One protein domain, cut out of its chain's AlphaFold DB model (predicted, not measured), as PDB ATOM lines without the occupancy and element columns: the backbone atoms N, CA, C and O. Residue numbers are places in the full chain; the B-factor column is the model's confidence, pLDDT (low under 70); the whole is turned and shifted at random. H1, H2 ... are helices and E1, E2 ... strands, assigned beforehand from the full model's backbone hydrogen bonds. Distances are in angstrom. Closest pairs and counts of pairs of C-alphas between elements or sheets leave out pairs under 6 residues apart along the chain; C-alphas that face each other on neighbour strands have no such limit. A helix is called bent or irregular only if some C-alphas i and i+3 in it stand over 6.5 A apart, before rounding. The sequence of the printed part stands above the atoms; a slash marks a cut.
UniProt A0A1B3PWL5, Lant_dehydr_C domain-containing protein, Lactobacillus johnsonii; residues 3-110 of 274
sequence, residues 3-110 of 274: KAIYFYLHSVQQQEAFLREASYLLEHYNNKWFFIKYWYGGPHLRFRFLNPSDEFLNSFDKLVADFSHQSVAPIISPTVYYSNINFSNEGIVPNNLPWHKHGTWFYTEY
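AT A GLANCE: This is residues 3 to 110 of the 274 residues of the protein "Lant_dehydr_C domain-containing protein" of Lactobacillus johnsonii (UniProt A0A1B3PWL5). A twisted antiparallel sheet of four strands, in the order E2, E3, E1, E4, has two helices, H1 and H2, side by side over one face, while its other face is bare. Beyond one end of the strands a small head holds the short helix H3 and a long loop, of which residues 87 to 93 stick out. The 108 printed residues hold E1, H1, E2, E3, H2, H3 and E4 along the chain, class mixed. The whole is compact, radius of gyration of the C-alphas 14.7 A, spanning 41 by 29 by 18 A.

HOW THE PARTS SIT: E2, residues 33 to 38, and E3, residues 44 to 50, form a hairpin, with N 36 and O 46 at 3.0 A. E1, residues 3 to 7, is antiparallel to E3, with N 5 and O 47 at 2.9 A, and to E4, residues 105 to 108, with N 6 and O 106 at 3.0 A. The sheet is only just strongly twisted, up to 4.4 A off its best plane. H1, residues 12 to 27, is on the sheet over E2 and E3, height 10.2 A. H2, residues 54 to 70, is on the same face over E1, height 9.8 A, its local plane fitted to just 6 C-alphas; these are two layers, helices on one face. H1 touches H2 with its residues 18 to 25 alone, closest C-alphas Phe 18 and Phe 67 at 7.0 A, a shallow tilt of 27 degrees, opposite ways. E1, H1, E2 and E3, H2 with H3, E4 are split strand-helix-strand units, another strand lying between their two parallel strands, with right-handed crossovers. H3, residues 78 to 83, is not on the sheet and is apart from H1 and H2. Every O i to N i+4 pair is within hydrogen-bond range in H2 and H3, and 10 of 12 in H1.

IN THESE COORDINATES: E1 begins at C-alpha 3 (25.736, 52.247, 40.758) and E4 ends at C-alpha 108 (24.776, 48.338, 34.922). H2 is 24.3 A long, H1 21.0 A, E3 19.8 A and E2 16.4 A. H1 is irregular, only just, with C-alphas 21 and 24 at 7.0 A, and has a kink of 46 degrees near residue 21.

THE WHOLE: The C-alphas of Asn 30 and Asn 95, the two farthest apart, are 42.6 A apart. The printed part has no cut. The link from H3 to E4, 21 residues, is long, and residues 88 to 95 have pLDDT under 70.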
ATOM      1  N   LYS A   3      25.207  52.445  42.116       95.88
ATOM      2  CA  LYS A   3      25.736  52.247  40.758       95.88
ATOM      3  C   LYS A   3      26.643  51.027  40.728       95.88
ATOM      4  O   LYS A   3      27.470  50.867  41.629       95.88
ATOM      5  N   ALA A   4      26.491  50.187  39.706       97.56
ATOM      6  CA  ALA A   4      27.340  49.023  39.503       97.56
ATOM      7  C   ALA A   4      28.232  49.191  38.269       97.56
ATOM      8  O   ALA A   4      27.769  49.641  37.223       97.56
ATOM      9  N   ILE A   5      29.501  48.801  38.403       97.94
ATOM     10  CA  ILE A   5      30.502  48.806  37.327       97.94
ATOM     11  C   ILE A   5      31.081  47.404  37.219       97.94
ATOM     12  O   ILE A   5      31.538  46.841  38.219       97.94
ATOM     13  N   TYR A   6      31.048  46.823  36.025       98.25
ATOM     14  CA  TYR A   6      31.679  45.534  35.746       98.25
ATOM     15  C   TYR A   6      32.977  45.795  34.999       98.25
ATOM     16  O   TYR A   6      32.948  46.497  33.996       98.25
ATOM     17  N   PHE A   7      34.094  45.242  35.475       98.44
ATOM     18  CA  PHE A   7      35.409  45.409  34.857       98.44
ATOM     19  C   PHE A   7      36.086  44.057  34.603       98.44
ATOM     20  O   PHE A   7      36.470  43.343  35.538       98.44
ATOM     21  N   TYR A   8      36.216  43.694  33.325       98.00
ATOM     22  CA  TYR A   8      36.649  42.376  32.864       98.00
ATOM     23  C   TYR A   8      38.168  42.222  32.868       98.00
ATOM     24  O   TYR A   8      38.857  42.455  31.876       98.00
ATOM     25  N   LEU A   9      38.687  41.759  34.004       97.44
ATOM     26  CA  LEU A   9      40.087  41.400  34.209       97.44
ATOM     27  C   LEU A   9      40.214  39.883  34.369       97.44
ATOM     28  O   LEU A   9      39.834  39.305  35.386       97.44
ATOM     29  N   HIS A  10      40.784  39.235  33.355       95.88
ATOM     30  CA  HIS A  10      40.715  37.781  33.172       95.88
ATOM     31  C   HIS A  10      41.732  36.991  34.015       95.88
ATOM     32  O   HIS A  10      41.826  35.776  33.879       95.88
ATOM     33  N   SER A  11      42.497  37.643  34.894       93.44
ATOM     34  CA  SER A  11      43.375  36.956  35.844       93.44
ATOM     35  C   SER A  11      43.257  37.542  37.245       93.44
ATOM     36  O   SER A  11      43.057  38.744  37.427       93.44
ATOM     37  N   VAL A  12      43.429  36.683  38.253       93.06
ATOM     38  CA  VAL A  12      43.428  37.085  39.668       93.06
ATOM     39  C   VAL A  12      44.505  38.133  39.941       93.06
ATOM     40  O   VAL A  12      44.259  39.082  40.679       93.06
ATOM     41  N   GLN A  13      45.674  37.991  39.314       93.44
ATOM     42  CA  GLN A  13      46.801  38.908  39.465       93.44
ATOM     43  C   GLN A  13      46.431  40.322  39.018       93.44
ATOM     44  O   GLN A  13      46.727  41.277  39.726       93.44
ATOM     45  N   GLN A  14      45.741  40.457  37.884       95.06
ATOM     46  CA  GLN A  14      45.329  41.764  37.376       95.06
ATOM     47  C   GLN A  14      44.170  42.353  38.166       95.06
ATOM     48  O   GLN A  14      44.190  43.539  38.466       95.06
ATOM     49  N   GLN A  15      43.199  41.529  38.566       96.56
ATOM     50  CA  GLN A  15      42.130  41.973  39.462       96.56
ATOM     51  C   GLN A  15      42.700  42.547  40.762       96.56
ATOM     52  O   GLN A  15      42.249  43.581  41.239       96.56
ATOM     53  N   GLU A  16      43.699  41.887  41.346       95.81
ATOM     54  CA  GLU A  16      44.319  42.339  42.590       95.81
ATOM     55  C   GLU A  16      45.257  43.530  42.394       95.81
ATOM     56  O   GLU A  16      45.279  44.405  43.253       95.81
ATOM     57  N   ALA A  17      45.974  43.607  41.270       95.75
ATOM     58  CA  ALA A  17      46.742  44.797  40.907       95.75
ATOM     59  C   ALA A  17      45.827  46.023  40.775       95.75
ATOM     60  O   ALA A  17      46.074  47.035  41.424       95.75
ATOM     61  N   PHE A  18      44.705  45.885  40.064       97.69
ATOM     62  CA  PHE A  18      43.711  46.949  39.967       97.69
ATOM     63  C   PHE A  18      43.143  47.336  41.335       97.69
ATOM     64  O   PHE A  18      43.043  48.516  41.650       97.69
ATOM     65  N   LEU A  19      42.803  46.361  42.190       97.62
ATOM     66  CA  LEU A  19      42.309  46.651  43.542       97.62
ATOM     67  C   LEU A  19      43.340  47.419  44.385       97.62
ATOM     68  O   LEU A  19      42.948  48.279  45.171       97.62
ATOM     69  N   ARG A  20      44.644  47.154  44.221       96.75
ATOM     70  CA  ARG A  20      45.702  47.931  44.888       96.75
ATOM     71  C   ARG A  20      45.738  49.374  44.395       96.75
ATOM     72  O   ARG A  20      45.769  50.277  45.229       96.75
ATOM     73  N   GLU A  21      45.675  49.599  43.088       97.06
ATOM     74  CA  GLU A  21      45.634  50.950  42.510       97.06
ATOM     75  C   GLU A  21      44.356  51.711  42.896       97.06
ATOM     76  O   GLU A  21      44.409  52.876  43.284       97.06
ATOM     77  N   ALA A  22      43.212  51.026  42.908       97.81
ATOM     78  CA  ALA A  22      41.930  51.588  43.324       97.81
ATOM     79  C   ALA A  22      41.849  51.875  44.827       97.81
ATOM     80  O   ALA A  22      40.953  52.600  45.259       97.81
ATOM     81  N   SER A  23      42.767  51.331  45.633       96.69
ATOM     82  CA  SER A  23      42.672  51.370  47.092       96.69
ATOM     83  C   SER A  23      42.547  52.783  47.652       96.69
ATOM     84  O   SER A  23      41.739  52.998  48.548       96.69
ATOM     85  N   TYR A  24      43.255  53.756  47.072       96.62
ATOM     86  CA  TYR A  24      43.187  55.145  47.514       96.62
ATOM     87  C   TYR A  24      41.783  55.735  47.327       96.62
ATOM     88  O   TYR A  24      41.218  56.277  48.275       96.62
ATOM     89  N   LEU A  25      41.189  55.571  46.138       97.75
ATOM     90  CA  LEU A  25      39.830  56.045  45.856       97.75
ATOM     91  C   LEU A  25      38.794  55.340  46.739       97.75
ATOM     92  O   LEU A  25      37.882  55.980  47.251       97.75
ATOM     93  N   LEU A  26      38.946  54.029  46.936       97.75
ATOM     94  CA  LEU A  26      38.025  53.220  47.735       97.75
ATOM     95  C   LEU A  26      38.092  53.564  49.234       97.75
ATOM     96  O   LEU A  26      37.062  53.607  49.903       97.75
ATOM     97  N   GLU A  27      39.283  53.832  49.770       95.69
ATOM     98  CA  GLU A  27      39.488  54.209  51.178       95.69
ATOM     99  C   GLU A  27      38.980  55.624  51.494       95.69
ATOM    100  O   GLU A  27      38.556  55.871  52.620       95.69
ATOM    101  N   HIS A  28      38.970  56.528  50.507       95.75
ATOM    102  CA  HIS A  28      38.479  57.907  50.648       95.75
ATOM    103  C   HIS A  28      37.034  58.092  50.159       95.75
ATOM    104  O   HIS A  28      36.526  59.213  50.113       95.75
ATOM    105  N   TYR A  29      36.349  57.010  49.786       96.25
ATOM    106  CA  TYR A  29      34.949  57.080  49.397       96.25
ATOM    107  C   TYR A  29      34.054  57.252  50.632       96.25
ATOM    108  O   TYR A  29      34.022  56.405  51.521       96.25
ATOM    109  N   ASN A  30      33.282  58.341  50.669       93.38
ATOM    110  CA  ASN A  30      32.498  58.756  51.843       93.38
ATOM    111  C   ASN A  30      31.231  57.921  52.111       93.38
ATOM    112  O   ASN A  30      30.447  58.253  53.000       93.38
ATOM    113  N   ASN A  31      30.973  56.876  51.325       95.81
ATOM    114  CA  ASN A  31      29.766  56.064  51.440       95.81
ATOM    115  C   ASN A  31      30.089  54.563  51.368       95.81
ATOM    116  O   ASN A  31      31.248  54.157  51.309       95.81
ATOM    117  N   LYS A  32      29.065  53.709  51.383       96.81
ATOM    118  CA  LYS A  32      29.245  52.258  51.285       96.81
ATOM    119  C   LYS A  32      29.652  51.870  49.867       96.81
ATOM    120  O   LYS A  32      29.087  52.340  48.878       96.81
ATOM    121  N   TRP A  33      30.597  50.953  49.775       98.31
ATOM    122  CA  TRP A  33      30.982  50.320  48.525       98.31
ATOM    123  C   TRP A  33      31.295  48.857  48.778       98.31
ATOM    124  O   TRP A  33      31.606  48.459  49.892       98.31
ATOM    125  N   PHE A  34      31.228  48.030  47.754       98.62
ATOM    126  CA  PHE A  34      31.798  46.697  47.840       98.62
ATOM    127  C   PHE A  34      32.132  46.181  46.457       98.62
ATOM    128  O   PHE A  34      31.632  46.680  45.445       98.62
ATOM    129  N   PHE A  35      32.976  45.160  46.420       98.62
ATOM    130  CA  PHE A  35      33.264  44.439  45.195       98.62
ATOM    131  C   PHE A  35      33.061  42.946  45.384       98.62
ATOM    132  O   PHE A  35      33.096  42.436  46.509       98.62
ATOM    133  N   ILE A  36      32.857  42.259  44.269       97.75
ATOM    134  CA  ILE A  36      32.866  40.801  44.183       97.75
ATOM    135  C   ILE A  36      33.654  40.381  42.943       97.75
ATOM    136  O   ILE A  36      33.742  41.138  41.970       97.75
ATOM    137  N   LYS A  37      34.223  39.178  42.972       97.56
ATOM    138  CA  LYS A  37      34.819  38.529  41.802       97.56
ATOM    139  C   LYS A  37      33.770  37.626  41.179       97.56
ATOM    140  O   LYS A  37      33.134  36.849  41.890       97.56
ATOM    141  N   TYR A  38      33.571  37.719  39.873       95.31
ATOM    142  CA  TYR A  38      32.517  36.968  39.202       95.31
ATOM    143  C   TYR A  38      33.005  36.314  37.916       95.31
ATOM    144  O   TYR A  38      33.990  36.750  37.318       95.31
ATOM    145  N   TRP A  39      32.336  35.227  37.538       93.31
ATOM    146  CA  TRP A  39      32.801  34.298  36.512       93.31
ATOM    147  C   TRP A  39      31.995  34.386  35.205       93.31
ATOM    148  O   TRP A  39      32.545  34.179  34.123       93.31
ATOM    149  N   TYR A  40      30.694  34.694  35.285       92.12
ATOM    150  CA  TYR A  40      29.790  34.674  34.130       92.12
ATOM    151  C   TYR A  40      30.078  35.831  33.171       92.12
ATOM    152  O   TYR A  40      30.071  36.993  33.577       92.12
ATOM    153  N   GLY A  41      30.303  35.539  31.890       92.81
ATOM    154  CA  GLY A  41      30.776  36.537  30.926       92.81
ATOM    155  C   GLY A  41      32.304  36.653  30.859       92.81
ATOM    156  O   GLY A  41      32.800  37.514  30.138       92.81
ATOM    157  N   GLY A  42      33.037  35.816  31.595       94.19
ATOM    158  CA  GLY A  42      34.486  35.885  31.792       94.19
ATOM    159  C   GLY A  42      34.854  36.439  33.176       94.19
ATOM    160  O   GLY A  42      34.030  37.116  33.799       94.19
ATOM    161  N   PRO A  43      36.071  36.173  33.694       95.88
ATOM    162  CA  PRO A  43      36.477  36.647  35.014       95.88
ATOM    163  C   PRO A  43      36.470  38.175  35.089       95.88
ATOM    164  O   PRO A  43      37.103  38.846  34.274       95.88
ATOM    165  N   HIS A  44      35.791  38.736  36.084       97.56
ATOM    166  CA  HIS A  44      35.696  40.183  36.247       97.56
ATOM    167  C   HIS A  44      35.472  40.601  37.697       97.56
ATOM    168  O   HIS A  44      35.087  39.802  38.555       97.56
ATOM    169  N   LEU A  45      35.703  41.884  37.956       98.44
ATOM    170  CA  LEU A  45      35.294  42.550  39.183       98.44
ATOM    171  C   LEU A  45      33.942  43.217  38.963       98.44
ATOM    172  O   LEU A  45      33.721  43.862  37.939       98.44
ATOM    173  N   ARG A  46      33.047  43.089  39.938       98.31
ATOM    174  CA  ARG A  46      31.818  43.883  40.006       98.31
ATOM    175  C   ARG A  46      31.935  44.824  41.185       98.31
ATOM    176  O   ARG A  46      31.934  44.356  42.321       98.31
ATOM    177  N   PHE A  47      32.023  46.115  40.918       98.50
ATOM    178  CA  PHE A  47      31.976  47.158  41.933       98.50
ATOM    179  C   PHE A  47      30.550  47.651  42.102       98.50
ATOM    180  O   PHE A  47      29.797  47.739  41.133       98.50
ATOM    181  N   ARG A  48      30.187  47.975  43.338       98.38
ATOM    182  CA  ARG A  48      28.919  48.599  43.701       98.38
ATOM    183  C   ARG A  48      29.233  49.783  44.605       98.38
ATOM    184  O   ARG A  48      29.912  49.611  45.617       98.38
ATOM    185  N   PHE A  49      28.738  50.960  44.240       98.12
ATOM    186  CA  PHE A  49      28.926  52.213  44.974       98.12
ATOM    187  C   PHE A  49      27.575  52.792  45.376       98.12
ATOM    188  O   PHE A  49      26.704  52.977  44.521       98.12
ATOM    189  N   LEU A  50      27.385  53.082  46.661       97.44
ATOM    190  CA  LEU A  50      26.165  53.701  47.167       97.44
ATOM    191  C   LEU A  50      26.272  55.223  47.065       97.44
ATOM    192  O   LEU A  50      27.121  55.809  47.725       97.44
ATOM    193  N   ASN A  51      25.396  55.862  46.286       96.19
ATOM    194  CA  ASN A  51      25.354  57.322  46.093       96.19
ATOM    195  C   ASN A  51      26.693  57.954  45.642       96.19
ATOM    196  O   ASN A  51      27.158  58.890  46.296       96.19
ATOM    197  N   PRO A  52      27.332  57.473  44.559       96.50
ATOM    198  CA  PRO A  52      28.589  58.058  44.107       96.50
ATOM    199  C   PRO A  52      28.371  59.456  43.527       96.50
ATOM    200  O   PRO A  52      27.414  59.675  42.785       96.50
ATOM    201  N   SER A  53      29.274  60.386  43.851       96.12
ATOM    202  CA  SER A  53      29.344  61.686  43.183       96.12
ATOM    203  C   SER A  53      29.914  61.533  41.773       96.12
ATOM    204  O   SER A  53      30.699  60.620  41.509       96.12
ATOM    205  N   ASP A  54      29.571  62.456  40.876       95.81
ATOM    206  CA  ASP A  54      30.120  62.454  39.515       95.81
ATOM    207  C   ASP A  54      31.648  62.627  39.515       95.81
ATOM    208  O   ASP A  54      32.341  62.017  38.711       95.81
ATOM    209  N   GLU A  55      32.199  63.387  40.466       96.88
ATOM    210  CA  GLU A  55      33.649  63.536  40.649       96.88
ATOM    211  C   GLU A  55      34.341  62.204  40.973       96.88
ATOM    212  O   GLU A  55      35.373  61.869  40.380       96.88
ATOM    213  N   PHE A  56      33.753  61.418  41.883       97.44
ATOM    214  CA  PHE A  56      34.264  60.091  42.205       97.44
ATOM    215  C   PHE A  56      34.178  59.167  40.990       97.44
ATOM    216  O   PHE A  56      35.160  58.498  40.674       97.44
ATOM    217  N   LEU A  57      33.039  59.153  40.285       96.56
ATOM    218  CA  LEU A  57      32.858  58.323  39.091       96.56
ATOM    219  C   LEU A  57      33.860  58.682  37.996       96.56
ATOM    220  O   LEU A  57      34.500  57.785  37.468       96.56
ATOM    221  N   ASN A  58      34.078  59.970  37.726       97.56
ATOM    222  CA  ASN A  58      35.068  60.420  36.745       97.56
ATOM    223  C   ASN A  58      36.489  59.973  37.119       97.56
ATOM    224  O   ASN A  58      37.255  59.536  36.260       97.56
ATOM    225  N   SER A  59      36.842  60.056  38.404       98.19
ATOM    226  CA  SER A  59      38.148  59.612  38.904       98.19
ATOM    227  C   SER A  59      38.311  58.094  38.795       98.19
ATOM    228  O   SER A  59      39.365  57.607  38.387       98.19
ATOM    229  N   PHE A  60      37.259  57.344  39.127       98.12
ATOM    230  CA  PHE A  60      37.248  55.889  39.042       98.12
ATOM    231  C   PHE A  60      37.258  55.401  37.587       98.12
ATOM    232  O   PHE A  60      38.022  54.500  37.260       98.12
ATOM    233  N   ASP A  61      36.487  56.025  36.695       98.00
ATOM    234  CA  ASP A  61      36.466  55.713  35.261       98.00
ATOM    235  C   ASP A  61      37.819  55.989  34.610       98.00
ATOM    236  O   ASP A  61      38.299  55.170  33.826       98.00
ATOM    237  N   LYS A  62      38.475  57.097  34.975       98.25
ATOM    238  CA  LYS A  62      39.842  57.373  34.528       98.25
ATOM    239  C   LYS A  62      40.803  56.274  34.978       98.25
ATOM    240  O   LYS A  62      41.563  55.772  34.157       98.25
ATOM    241  N   LEU A  63      40.730  55.860  36.243       98.44
ATOM    242  CA  LEU A  63      41.561  54.775  36.762       98.44
ATOM    243  C   LEU A  63      41.314  53.451  36.016       98.44
ATOM    244  O   LEU A  63      42.265  52.759  35.660       98.44
ATOM    245  N   VAL A  64      40.051  53.095  35.763       98.19
ATOM    246  CA  VAL A  64      39.688  51.883  35.009       98.19
ATOM    247  C   VAL A  64      40.229  51.946  33.581       98.19
ATOM    248  O   VAL A  64      40.811  50.967  33.111       98.19
ATOM    249  N   ALA A  65      40.078  53.085  32.902       97.94
ATOM    250  CA  ALA A  65      40.588  53.282  31.550       97.94
ATOM    251  C   ALA A  65      42.119  53.165  31.512       97.94
ATOM    252  O   ALA A  65      42.651  52.362  30.743       97.94
ATOM    253  N   ASP A  66      42.820  53.899  32.378       97.94
ATOM    254  CA  ASP A  66      44.283  53.896  32.460       97.94
ATOM    255  C   ASP A  66      44.815  52.479  32.730       97.94
ATOM    256  O   ASP A  66      45.710  52.008  32.020       97.94
ATOM    257  N   PHE A  67      44.210  51.751  33.677       98.12
ATOM    258  CA  PHE A  67      44.569  50.360  33.959       98.12
ATOM    259  C   PHE A  67      44.269  49.441  32.774       98.12
ATOM    260  O   PHE A  67      45.108  48.624  32.399       98.12
ATOM    261  N   SER A  68      43.101  49.574  32.138       96.19
ATOM    262  CA  SER A  68      42.743  48.781  30.957       96.19
ATOM    263  C   SER A  68      43.759  48.954  29.827       96.19
ATOM    264  O   SER A  68      44.095  47.974  29.162       96.19
ATOM    265  N   HIS A  69      44.247  50.174  29.590       94.31
ATOM    266  CA  HIS A  69      45.240  50.454  28.550       94.31
ATOM    267  C   HIS A  69      46.598  49.800  28.831       94.31
ATOM    268  O   HIS A  69      47.308  49.444  27.891       94.31
ATOM    269  N   GLN A  70      46.952  49.631  30.105       93.56
ATOM    270  CA  GLN A  70      48.217  49.033  30.543       93.56
ATOM    271  C   GLN A  70      48.115  47.515  30.762       93.56
ATOM    272  O   GLN A  70      49.123  46.807  30.739       93.56
ATOM    273  N   SER A  71      46.900  47.007  30.972       90.94
ATOM    274  CA  SER A  71      46.633  45.599  31.250       90.94
ATOM    275  C   SER A  71      46.949  44.702  30.051       90.94
ATOM    276  O   SER A  71      46.612  44.996  28.902       90.94
ATOM    277  N   VAL A  72      47.599  43.569  30.319       90.12
ATOM    278  CA  VAL A  72      47.940  42.580  29.291       90.12
ATOM    279  C   VAL A  72      46.955  41.428  29.374       90.12
ATOM    280  O   VAL A  72      46.933  40.698  30.364       90.12
ATOM    281  N   ALA A  73      46.171  41.216  28.319       88.75
ATOM    282  CA  ALA A  73      45.217  40.116  28.286       88.75
ATOM    283  C   ALA A  73      45.928  38.761  28.482       88.75
ATOM    284  O   ALA A  73      46.847  38.436  27.725       88.75
ATOM    285  N   PRO A  74      45.519  37.944  29.471       89.00
ATOM    286  CA  PRO A  74      46.068  36.608  29.623       89.00
ATOM    287  C   PRO A  74      45.579  35.709  28.481       89.00
ATOM    288  O   PRO A  74      44.473  35.878  27.961       89.00
ATOM    289  N   ILE A  75      46.384  34.710  28.122       87.38
ATOM    290  CA  ILE A  75      46.007  33.699  27.129       87.38
ATOM    291  C   ILE A  75      45.032  32.722  27.794       87.38
ATOM    292  O   ILE A  75      45.439  31.756  28.436       87.38
ATOM    293  N   ILE A  76      43.734  33.003  27.680       86.75
ATOM    294  CA  ILE A  76      42.658  32.176  28.235       86.75
ATOM    295  C   ILE A  76      41.638  31.892  27.137       86.75
ATOM    296  O   ILE A  76      41.069  32.811  26.550       86.75
ATOM    297  N   SER A  77      41.397  30.606  26.883       88.69
ATOM    298  CA  SER A  77      40.308  30.157  26.017       88.69
ATOM    299  C   SER A  77      38.992  30.171  26.804       88.69
ATOM    300  O   SER A  77      38.933  29.514  27.848       88.69
ATOM    301  N   PRO A  78      37.931  30.850  26.320       89.75
ATOM    302  CA  PRO A  78      36.609  30.820  26.953       89.75
ATOM    303  C   PRO A  78      36.104  29.391  27.172       89.75
ATOM    304  O   PRO A  78      35.609  29.061  28.244       89.75
ATOM    305  N   THR A  79      36.307  28.512  26.186       87.62
ATOM    306  CA  THR A  79      35.898  27.103  26.254       87.62
ATOM    307  C   THR A  79      36.603  26.361  27.385       87.62
ATOM    308  O   THR A  79      35.953  25.662  28.156       87.62
ATOM    309  N   VAL A  80      37.924  26.536  27.516       86.69
ATOM    310  CA  VAL A  80      38.714  25.898  28.585       86.69
ATOM    311  C   VAL A  80      38.388  26.508  29.947       86.69
ATOM    312  O   VAL A  80      38.380  25.816  30.960       86.69
ATOM    313  N   TYR A  81      38.113  27.810  30.002       89.69
ATOM    314  CA  TYR A  81      37.696  28.458  31.237       89.69
ATOM    315  C   TYR A  81      36.375  27.869  31.743       89.69
ATOM    316  O   TYR A  81      36.305  27.389  32.873       89.69
ATOM    317  N   TYR A  82      35.357  27.826  30.883       89.56
ATOM    318  CA  TYR A  82      34.037  27.326  31.245       89.56
ATOM    319  C   TYR A  82      33.994  25.814  31.472       89.56
ATOM    320  O   TYR A  82      33.198  25.367  32.290       89.56
ATOM    321  N   SER A  83      34.874  25.019  30.848       84.44
ATOM    322  CA  SER A  83      34.957  23.577  31.135       84.44
ATOM    323  C   SER A  83      35.407  23.265  32.565       84.44
ATOM    324  O   SER A  83      35.208  22.150  33.034       84.44
ATOM    325  N   ASN A  84      36.030  24.230  33.247       81.69
ATOM    326  CA  ASN A  84      36.485  24.095  34.631       81.69
ATOM    327  C   ASN A  84      35.497  24.683  35.652       81.69
ATOM    328  O   ASN A  84      35.762  24.624  36.852       81.69
ATOM    329  N   ILE A  85      34.376  25.256  35.202       82.81
ATOM    330  CA  ILE A  85      33.342  25.804  36.080       82.81
ATOM    331  C   ILE A  85      32.252  24.760  36.283       82.81
ATOM    332  O   ILE A  85      31.729  24.178  35.336       82.81
ATOM    333  N   ASN A  86      31.894  24.535  37.544       78.75
ATOM    334  CA  ASN A  86      30.780  23.673  37.890       78.75
ATOM    335  C   ASN A  86      29.475  24.490  37.919       78.75
ATOM    336  O   ASN A  86      29.284  25.323  38.799       78.75
ATOM    337  N   PHE A  87      28.576  24.226  36.966       72.44
ATOM    338  CA  PHE A  87      27.282  24.912  36.816       72.44
ATOM    339  C   PHE A  87      26.138  24.288  37.628       72.44
ATOM    340  O   PHE A  87      25.012  24.780  37.565       72.44
ATOM    341  N   SER A  88      26.388  23.186  38.348       61.28
ATOM    342  CA  SER A  88      25.334  22.319  38.910       61.28
ATOM    343  C   SER A  88      24.322  23.034  39.811       61.28
ATOM    344  O   SER A  88      23.174  22.604  39.872       61.28
ATOM    345  N   ASN A  89      24.707  24.148  40.436       62.09
ATOM    346  CA  ASN A  89      23.838  24.918  41.327       62.09
ATOM    347  C   ASN A  89      23.222  26.173  40.681       62.09
ATOM    348  O   ASN A  89      22.445  26.855  41.341       62.09
ATOM    349  N   GLU A  90      23.563  26.499  39.430       63.28
ATOM    350  CA  GLU A  90      23.156  27.762  38.789       63.28
ATOM    351  C   GLU A  90      22.129  27.576  37.656       63.28
ATOM    352  O   GLU A  90      21.645  28.554  37.099       63.28
ATOM    353  N   GLY A  91      21.763  26.333  37.308       61.84
ATOM    354  CA  GLY A  91      20.748  26.057  36.275       61.84
ATOM    355  C   GLY A  91      21.156  26.488  34.858       61.84
ATOM    356  O   GLY A  91      20.312  26.614  33.973       61.84
ATOM    357  N   ILE A  92      22.451  26.729  34.641       68.19
ATOM    358  CA  ILE A  92      23.001  27.267  33.397       68.19
ATOM    359  C   ILE A  92      23.301  26.134  32.411       68.19
ATOM    360  O   ILE A  92      23.992  25.168  32.738       68.19
ATOM    361  N   VAL A  93      22.828  26.288  31.171       64.06
ATOM    362  CA  VAL A  93      23.174  25.400  30.054       64.06
ATOM    363  C   VAL A  93      24.520  25.853  29.468       64.06
ATOM    364  O   VAL A  93      24.623  27.003  29.045       64.06
ATOM    365  N   PRO A  94      25.554  24.993  29.397       63.53
ATOM    366  CA  PRO A  94      26.906  25.400  28.989       63.53
ATOM    367  C   PRO A  94      27.046  25.916  27.547       63.53
ATOM    368  O   PRO A  94      28.069  26.506  27.198       63.53
ATOM    369  N   ASN A  95      26.052  25.684  26.688       66.25
ATOM    370  CA  ASN A  95      26.129  26.070  25.284       66.25
ATOM    371  C   ASN A  95      25.937  27.589  25.131       66.25
ATOM    372  O   ASN A  95      24.879  28.118  25.458       66.25
ATOM    373  N   ASN A  96      26.947  28.263  24.567       72.94
ATOM    374  CA  ASN A  96      26.976  29.698  24.244       72.94
ATOM    375  C   ASN A  96      26.978  30.656  25.449       72.94
ATOM    376  O   ASN A  96      26.258  31.654  25.464       72.94
ATOM    377  N   LEU A  97      27.832  30.393  26.442       87.12
ATOM    378  CA  LEU A  97      28.072  31.356  27.519       87.12
ATOM    379  C   LEU A  97      28.699  32.656  26.983       87.12
ATOM    380  O   LEU A  97      29.589  32.595  26.130       87.12
ATOM    381  N   PRO A  98      28.275  33.832  27.488       92.06
ATOM    382  CA  PRO A  98      28.824  35.106  27.045       92.06
ATOM    383  C   PRO A  98      30.313  35.209  27.383       92.06
ATOM    384  O   PRO A  98      30.801  34.590  28.329       92.06
ATOM    385  N   TRP A  99      31.045  36.024  26.632       94.19
ATOM    386  CA  TRP A  99      32.444  36.325  26.920       94.19
ATOM    387  C   TRP A  99      32.763  37.761  26.528       94.19
ATOM    388  O   TRP A  99      32.780  38.106  25.345       94.19
ATOM    389  N   HIS A 100      33.018  38.605  27.520       96.00
ATOM    390  CA  HIS A 100      33.463  39.971  27.297       96.00
ATOM    391  C   HIS A 100      34.976  40.003  27.096       96.00
ATOM    392  O   HIS A 100      35.725  39.159  27.587       96.00
ATOM    393  N   LYS A 101      35.443  40.984  26.325       95.44
ATOM    394  CA  LYS A 101      36.871  41.139  26.059       95.44
ATOM    395  C   LYS A 101      37.582  41.631  27.324       95.44
ATOM    396  O   LYS A 101      37.073  42.486  28.045       95.44
ATOM    397  N   HIS A 102      38.795  41.133  27.537       96.75
ATOM    398  CA  HIS A 102      39.684  41.638  28.574       96.75
ATOM    399  C   HIS A 102      39.860  43.164  28.484       96.75
ATOM    400  O   HIS A 102      40.006  43.700  27.383       96.75
ATOM    401  N   GLY A 103      39.851  43.840  29.630       97.06
ATOM    402  CA  GLY A 103      39.956  45.294  29.735       97.06
ATOM    403  C   GLY A 103      38.645  46.036  29.470       97.06
ATOM    404  O   GLY A 103      38.589  47.243  29.635       97.06
ATOM    405  N   THR A 104      37.553  45.365  29.093       97.25
ATOM    406  CA  THR A 104      36.268  46.066  28.922       97.25
ATOM    407  C   THR A 104      35.601  46.358  30.261       97.25
ATOM    408  O   THR A 104      35.675  45.554  31.193       97.25
ATOM    409  N   TRP A 105      34.922  47.502  30.351       97.88
ATOM    410  CA  TRP A 105      34.070  47.839  31.484       97.88
ATOM    411  C   TRP A 105      32.779  48.511  31.036       97.88
ATOM    412  O   TRP A 105      32.718  49.117  29.966       97.88
ATOM    413  N   PHE A 106      31.734  48.381  31.848       96.94
ATOM    414  CA  PHE A 106      30.467  49.072  31.632       96.94
ATOM    415  C   PHE A 106      29.684  49.238  32.932       96.94
ATOM    416  O   PHE A 106      29.855  48.483  33.896       96.94
ATOM    417  N   TYR A 107      28.794  50.229  32.926       96.19
ATOM    418  CA  TYR A 107      27.810  50.442  33.978       96.19
ATOM    419  C   TYR A 107      26.606  49.524  33.791       96.19
ATOM    420  O   TYR A 107      26.193  49.229  32.672       96.19
ATOM    421  N   THR A 108      26.022  49.104  34.905       94.19
ATOM    422  CA  THR A 108      24.776  48.338  34.922       94.19
ATOM    423  C   THR A 108      23.960  48.665  36.169       94.19
ATOM    424  O   THR A 108      24.458  49.279  37.122       94.19
ATOM    425  N   GLU A 109      22.697  48.256  36.171       91.69
ATOM    426  CA  GLU A 109      21.849  48.342  37.351       91.69
ATOM    427  C   GLU A 109      22.255  47.283  38.374       91.69
ATOM    428  O   GLU A 109      22.484  46.111  38.061       91.69
ATOM    429  N   TYR A 110      22.340  47.698  39.634       93.00
ATOM    430  CA  TYR A 110      22.507  46.752  40.720       93.00
ATOM    431  C   TYR A 110      21.171  46.062  41.011       93.00
ATOM    432  O   TYR A 110      20.228  46.708  41.454       93.00
TER     433      TYR A 110